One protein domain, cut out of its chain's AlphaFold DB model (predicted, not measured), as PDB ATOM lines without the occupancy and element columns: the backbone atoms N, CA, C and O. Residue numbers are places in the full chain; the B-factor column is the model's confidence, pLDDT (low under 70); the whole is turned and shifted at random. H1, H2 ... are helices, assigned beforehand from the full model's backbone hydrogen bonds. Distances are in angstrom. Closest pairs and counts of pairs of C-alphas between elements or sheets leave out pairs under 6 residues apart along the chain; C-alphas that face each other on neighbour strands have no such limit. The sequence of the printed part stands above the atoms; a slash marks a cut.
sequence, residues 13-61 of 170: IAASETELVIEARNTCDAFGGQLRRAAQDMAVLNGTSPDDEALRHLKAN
ATOM      1  N   ILE A  13      29.015 -47.570 103.680       72.69
ATOM      2  CA  ILE A  13      30.435 -47.469 103.311       72.69
ATOM      3  C   ILE A  13      30.611 -47.777 101.821       72.69
ATOM      4  O   ILE A  13      31.202 -46.965 101.113       72.69
ATOM      5  N   ALA A  14      30.044 -48.879 101.325       75.38
ATOM      6  CA  ALA A  14      30.137 -49.258  99.914       75.38
ATOM      7  C   ALA A  14      29.499 -48.216  98.973       75.38
ATOM      8  O   ALA A  14      30.054 -47.901  97.918       75.38
ATOM      9  N   ALA A  15      28.363 -47.632  99.365       73.69
ATOM     10  CA  ALA A  15      27.737 -46.537  98.632       73.69
ATOM     11  C   ALA A  15      28.642 -45.298  98.611       73.69
ATOM     12  O   ALA A  15      28.890 -44.742  97.546       73.69
ATOM     13  N   SER A  16      29.206 -44.908  99.759       78.56
ATOM     14  CA  SER A  16      30.127 -43.765  99.830       78.56
ATOM     15  C   SER A  16      31.400 -43.976  99.006       78.56
ATOM     16  O   SER A  16      31.872 -43.046  98.358       78.56
ATOM     17  N   GLU A  17      31.934 -45.197  98.967       83.38
ATOM     18  CA  GLU A  17      33.080 -45.553  98.131       83.38
ATOM     19  C   GLU A  17      32.734 -45.444  96.642       83.38
ATOM     20  O   GLU A  17      33.510 -44.886  95.866       83.38
ATOM     21  N   THR A  18      31.543 -45.903  96.255       84.06
ATOM     22  CA  THR A  18      31.048 -45.792  94.876       84.06
ATOM     23  C   THR A  18      30.896 -44.328  94.456       84.06
ATOM     24  O   THR A  18      31.368 -43.949  93.384       84.06
ATOM     25  N   GLU A  19      30.321 -43.483  95.314       87.94
ATOM     26  CA  GLU A  19      30.219 -42.036  95.071       87.94
ATOM     27  C   GLU A  19      31.603 -41.383  94.927       87.94
ATOM     28  O   GLU A  19      31.831 -40.597  94.007       87.94
ATOM     29  N   LEU A  20      32.575 -41.757  95.769       88.25
ATOM     30  CA  LEU A  20      33.953 -41.259  95.662       88.25
ATOM     31  C   LEU A  20      34.633 -41.683  94.357       88.25
ATOM     32  O   LEU A  20      35.388 -40.904  93.773       88.25
ATOM     33  N   VAL A  21      34.380 -42.902  93.883       88.69
ATOM     34  CA  VAL A  21      34.880 -43.373  92.587       88.69
ATOM     35  C   VAL A  21      34.280 -42.554  91.447       88.69
ATOM     36  O   VAL A  21      35.012 -42.158  90.537       88.69
ATOM     37  N   ILE A  22      32.972 -42.293  91.485       88.62
ATOM     38  CA  ILE A  22      32.281 -41.484  90.474       88.62
ATOM     39  C   ILE A  22      32.859 -40.067  90.456       88.62
ATOM     40  O   ILE A  22      33.237 -39.572  89.393       88.62
ATOM     41  N   GLU A  23      33.024 -39.447  91.622       91.44
ATOM     42  CA  GLU A  23      33.609 -38.110  91.736       91.44
ATOM     43  C   GLU A  23      35.058 -38.075  91.232       91.44
ATOM     44  O   GLU A  23      35.455 -37.165  90.499       91.44
ATOM     45  N   ALA A  24      35.851 -39.103  91.544       90.75
ATOM     46  CA  ALA A  24      37.214 -39.224  91.042       90.75
ATOM     47  C   ALA A  24      37.258 -39.363  89.510       90.75
ATOM     48  O   ALA A  24      38.110 -38.738  88.874       90.75
ATOM     49  N   ARG A  25      36.341 -40.134  88.904       88.62
ATOM     50  CA  ARG A  25      36.204 -40.245  87.438       88.62
ATOM     51  C   ARG A  25      35.862 -38.888  86.822       88.62
ATOM     52  O   ARG A  25      36.587 -38.428  85.942       88.62
ATOM     53  N   ASN A  26      34.844 -38.213  87.355       89.81
ATOM     54  CA  ASN A  26      34.417 -36.889  86.892       89.81
ATOM     55  C   ASN A  26      35.553 -35.861  86.979       89.81
ATOM     56  O   ASN A  26      35.781 -35.088  86.047       89.81
ATOM     57  N   THR A  27      36.313 -35.889  88.075       91.62
ATOM     58  CA  THR A  27      37.468 -35.008  88.283       91.62
ATOM     59  C   THR A  27      38.583 -35.288  87.272       91.62
ATOM     60  O   THR A  27      39.148 -34.352  86.699       91.62
ATOM     61  N   CYS A  28      38.891 -36.561  87.002       91.44
ATOM     62  CA  CYS A  28      39.880 -36.943  85.990       91.44
ATOM     63  C   CYS A  28      39.473 -36.463  84.589       91.44
ATOM     64  O   CYS A  28      40.312 -35.952  83.843       91.44
ATOM     65  N   ASP A  29      38.194 -36.574  84.238       88.12
ATOM     66  CA  ASP A  29      37.684 -36.115  82.945       88.12
ATOM     67  C   ASP A  29      37.752 -34.585  82.824       88.12
ATOM     68  O   ASP A  29      38.268 -34.058  81.828       88.12
ATOM     69  N   ALA A  30      37.328 -33.866  83.868       90.56
ATOM     70  CA  ALA A  30      37.378 -32.407  83.923       90.56
ATOM     71  C   ALA A  30      38.818 -31.874  83.806       90.56
ATOM     72  O   ALA A  30      39.106 -30.994  82.987       90.56
ATOM     73  N   PHE A  31      39.752 -32.436  84.576       92.44
ATOM     74  CA  PHE A  31      41.156 -32.019  84.548       92.44
ATOM     75  C   PHE A  31      41.897 -32.515  83.311       92.44
ATOM     76  O   PHE A  31      42.788 -31.824  82.818       92.44
ATOM     77  N   GLY A  32      41.515 -33.664  82.752       92.56
ATOM     78  CA  GLY A  32      42.135 -34.219  81.550       92.56
ATOM     79  C   GLY A  32      42.027 -33.277  80.351       92.56
ATOM     80  O   GLY A  32      42.969 -33.165  79.564       92.56
ATOM     81  N   GLY A  33      40.913 -32.544  80.242       91.06
ATOM     82  CA  GLY A  33      40.730 -31.475  79.258       91.06
ATOM     83  C   GLY A  33      41.773 -30.363  79.372       91.06
ATOM     84  O   GLY A  33      42.420 -30.001  78.388       91.06
ATOM     85  N   GLN A  34      41.951 -29.855  80.588       93.00
ATOM     86  CA  GLN A  34      42.839 -28.732  80.886       93.00
ATOM     87  C   GLN A  34      44.316 -29.128  80.781       93.00
ATOM     88  O   GLN A  34      45.100 -28.402  80.175       93.00
ATOM     89  N   LEU A  35      44.681 -30.307  81.290       93.81
ATOM     90  CA  LEU A  35      46.034 -30.861  81.188       93.81
ATOM     91  C   LEU A  35      46.453 -31.080  79.735       93.81
ATOM     92  O   LEU A  35      47.567 -30.720  79.361       93.81
ATOM     93  N   ARG A  36      45.554 -31.614  78.896       93.38
ATOM     94  CA  ARG A  36      45.813 -31.765  77.458       93.38
ATOM     95  C   ARG A  36      46.107 -30.419  76.809       93.38
ATOM     96  O   ARG A  36      47.087 -30.309  76.083       93.38
ATOM     97  N   ARG A  37      45.276 -29.409  77.080       91.88
ATOM     98  CA  ARG A  37      45.454 -28.071  76.509       91.88
ATOM     99  C   ARG A  37      46.768 -27.436  76.961       91.88
ATOM    100  O   ARG A  37      47.525 -26.970  76.124       91.88
ATOM    101  N   ALA A  38      47.079 -27.507  78.254       94.12
ATOM    102  CA  ALA A  38      48.339 -27.001  78.787       94.12
ATOM    103  C   ALA A  38      49.554 -27.682  78.134       94.12
ATOM    104  O   ALA A  38      50.512 -27.013  77.762       94.12
ATOM    105  N   ALA A  39      49.505 -29.003  77.943       93.81
ATOM    106  CA  ALA A  39      50.573 -29.737  77.274       93.81
ATOM    107  C   ALA A  39      50.690 -29.393  75.774       93.81
ATOM    108  O   ALA A  39      51.806 -29.304  75.263       93.81
ATOM    109  N   GLN A  40      49.572 -29.148  75.077       94.00
ATOM    110  CA  GLN A  40      49.577 -28.642  73.697       94.00
ATOM    111  C   GLN A  40      50.220 -27.253  73.616       94.00
ATOM    112  O   GLN A  40      51.119 -27.051  72.802       94.00
ATOM    113  N   ASP A  41      49.821 -26.329  74.492       94.62
ATOM    114  CA  ASP A  41      50.377 -24.974  74.545       94.62
ATOM    115  C   ASP A  41      51.895 -25.017  74.805       94.62
ATOM    116  O   ASP A  41      52.668 -24.349  74.118       94.62
ATOM    117  N   MET A  42      52.349 -25.865  75.736       95.19
ATOM    118  CA  MET A  42      53.779 -26.078  76.004       95.19
ATOM    119  C   MET A  42      54.533 -26.633  74.789       95.19
ATOM    120  O   MET A  42      55.654 -26.206  74.523       95.19
ATOM    121  N   ALA A  43      53.949 -27.573  74.043       94.50
ATOM    122  CA  ALA A  43      54.577 -28.127  72.845       94.50
ATOM    123  C   ALA A  43      54.721 -27.073  71.736       94.50
ATOM    124  O   ALA A  43      55.789 -26.953  71.136       94.50
ATOM    125  N   VAL A  44      53.686 -26.256  71.519       94.94
ATOM    126  CA  VAL A  44      53.726 -25.152  70.548       94.94
ATOM    127  C   VAL A  44      54.782 -24.115  70.935       94.94
ATOM    128  O   VAL A  44      55.568 -23.692  70.087       94.94
ATOM    129  N   LEU A  45      54.875 -23.760  72.220       95.44
ATOM    130  CA  LEU A  45      55.925 -22.868  72.728       95.44
ATOM    131  C   LEU A  45      57.339 -23.438  72.532       95.44
ATOM    132  O   LEU A  45      58.281 -22.676  72.330       95.44
ATOM    133  N   ASN A  46      57.485 -24.766  72.539       95.06
ATOM    134  CA  ASN A  46      58.744 -25.463  72.271       95.06
ATOM    135  C   ASN A  46      59.032 -25.668  70.769       95.06
ATOM    136  O   ASN A  46      60.025 -26.309  70.423       95.06
ATOM    137  N   GLY A  47      58.202 -25.117  69.876       92.38
ATOM    138  CA  GLY A  47      58.426 -25.122  68.427       92.38
ATOM    139  C   GLY A  47      57.687 -26.216  67.653       92.38
ATOM    140  O   GLY A  47      57.920 -26.358  66.452       92.38
ATOM    141  N   THR A  48      56.797 -26.984  68.289       93.00
ATOM    142  CA  THR A  48      55.884 -27.884  67.568       93.00
ATOM    143  C   THR A  48      54.855 -27.065  66.785       93.00
ATOM    144  O   THR A  48      54.328 -26.072  67.284       93.00
ATOM    145  N   SER A  49      54.542 -27.476  65.553       92.50
ATOM    146  CA  SER A  49      53.478 -26.825  64.780       92.50
ATOM    147  C   SER A  49      52.127 -26.989  65.493       92.50
ATOM    148  O   SER A  49      51.811 -28.105  65.905       92.50
ATOM    149  N   PRO A  50      51.288 -25.943  65.595       89.38
ATOM    150  CA  PRO A  50      49.928 -26.069  66.127       89.38
ATOM    151  C   PRO A  50      49.076 -27.119  65.398       89.38
ATOM    152  O   PRO A  50      48.194 -27.727  66.001       89.38
ATOM    153  N   ASP A  51      49.375 -27.362  64.118       90.94
ATOM    154  CA  ASP A  51      48.659 -28.312  63.260       90.94
ATOM    155  C   ASP A  51      49.247 -29.734  63.294       90.94
ATOM    156  O   ASP A  51      48.828 -30.606  62.524       90.94
ATOM    157  N   ASP A  52      50.222 -29.993  64.170       92.19
ATOM    158  CA  ASP A  52      50.837 -31.310  64.307       92.19
ATOM    159  C   ASP A  52      49.798 -32.364  64.733       92.19
ATOM    160  O   ASP A  52      48.988 -32.185  65.649       92.19
ATOM    161  N   GLU A  53      49.820 -33.500  64.042       89.50
ATOM    162  CA  GLU A  53      48.950 -34.637  64.311       89.50
ATOM    163  C   GLU A  53      49.140 -35.215  65.709       89.50
ATOM    164  O   GLU A  53      48.161 -35.583  66.368       89.50
ATOM    165  N   ALA A  54      50.374 -35.228  66.209       86.62
ATOM    166  CA  ALA A  54      50.674 -35.719  67.545       86.62
ATOM    167  C   ALA A  54      49.905 -34.934  68.623       86.62
ATOM    168  O   ALA A  54      49.423 -35.523  69.593       86.62
ATOM    169  N   LEU A  55      49.706 -33.626  68.422       89.44
ATOM    170  CA  LEU A  55      48.950 -32.780  69.348       89.44
ATOM    171  C   LEU A  55      47.456 -33.114  69.352       89.44
ATOM    172  O   LEU A  55      46.826 -33.056  70.411       89.44
ATOM    173  N   ARG A  56      46.890 -33.518  68.206       87.25
ATOM    174  CA  ARG A  56      45.483 -33.956  68.102       87.25
ATOM    175  C   ARG A  56      45.228 -35.265  68.843       87.25
ATOM    176  O   ARG A  56      44.134 -35.479  69.363       87.25
ATOM    177  N   HIS A  57      46.233 -36.134  68.906       86.81
ATOM    178  CA  HIS A  57      46.141 -37.428  69.580       86.81
ATOM    179  C   HIS A  57      46.537 -37.393  71.058       86.81
ATOM    180  O   HIS A  57      46.389 -38.407  71.742       86.81
ATOM    181  N   LEU A  58      46.986 -36.246  71.573       88.88
ATOM    182  CA  LEU A  58      47.393 -36.105  72.963       88.88
ATOM    183  C   LEU A  58      46.213 -36.329  73.919       88.88
ATOM    184  O   LEU A  58      45.145 -35.719  73.803       88.88
ATOM    185  N   LYS A  59      46.400 -37.208  74.904       87.81
ATOM    186  CA  LYS A  59      45.386 -37.541  75.911       87.81
ATOM    187  C   LYS A  59      46.043 -37.692  77.275       87.81
ATOM    188  O   LYS A  59      47.158 -38.193  77.374       87.81
ATOM    189  N   ALA A  60      45.333 -37.272  78.318       88.12
ATOM    190  CA  ALA A  60      45.718 -37.596  79.682       88.12
ATOM    191  C   ALA A  60      45.493 -39.097  79.913       88.12
ATOM    192  O   ALA A  60      44.404 -39.606  79.643       88.12
ATOM    193  N   ASN A  61      46.526 -39.789  80.388       85.50
ATOM    194  CA  ASN A  61      46.435 -41.184  80.799       85.50
ATOM    195  C   ASN A  61      46.255 -41.234  82.321       85.50
ATOM    196  O   ASN A  61      47.202 -40.986  83.071       85.50
TER     197      ASN A  61
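What this domain is: This is residues 13 to 61 of the 170 residues of an uncharacterized protein of Bifidobacterium simiarum (UniProt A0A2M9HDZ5). One long helix, H1, makes the length of a rod, and after it the chain folds back along the far part of H1, with the very short helix H2 on this returning stretch. The first part of H1, residues 13 to 27, sticks out free. The printed part has 49 residues with two named helices, H1 then H2, and no named strand; the class is all helix. It is extended, with a radius of gyration of the C-alphas of 15.5 A and spans of 50 by 16 by 11 A.

Where its parts are: H1 is residues 13 to 45, 46.8 A from C-alpha 13 at (30.435, -47.469, 103.311) to C-alpha 45 at (55.925, -22.868, 72.728). It has a kink of 25 degrees near residue 32. H2 is residues 53 to 56, ending at C-alpha 56 at (45.483, -33.956, 68.102).

How they stand to each other: H1 and H2 are close but not clearly touching; their closest C-alphas, those of Gln 40 and Leu 55, are 6.0 A apart. In H1, 28 of 29 O i to N i+4 pairs are within hydrogen-bond range; H2 is too short for such a pair.

The domain as a whole: The C-alphas farthest apart, those of Ile 13 and Gly 47, are 50.0 A apart. The printed part has no cut, and the link from H1 to H2 is short. No printed residue has a pLDDT under 70.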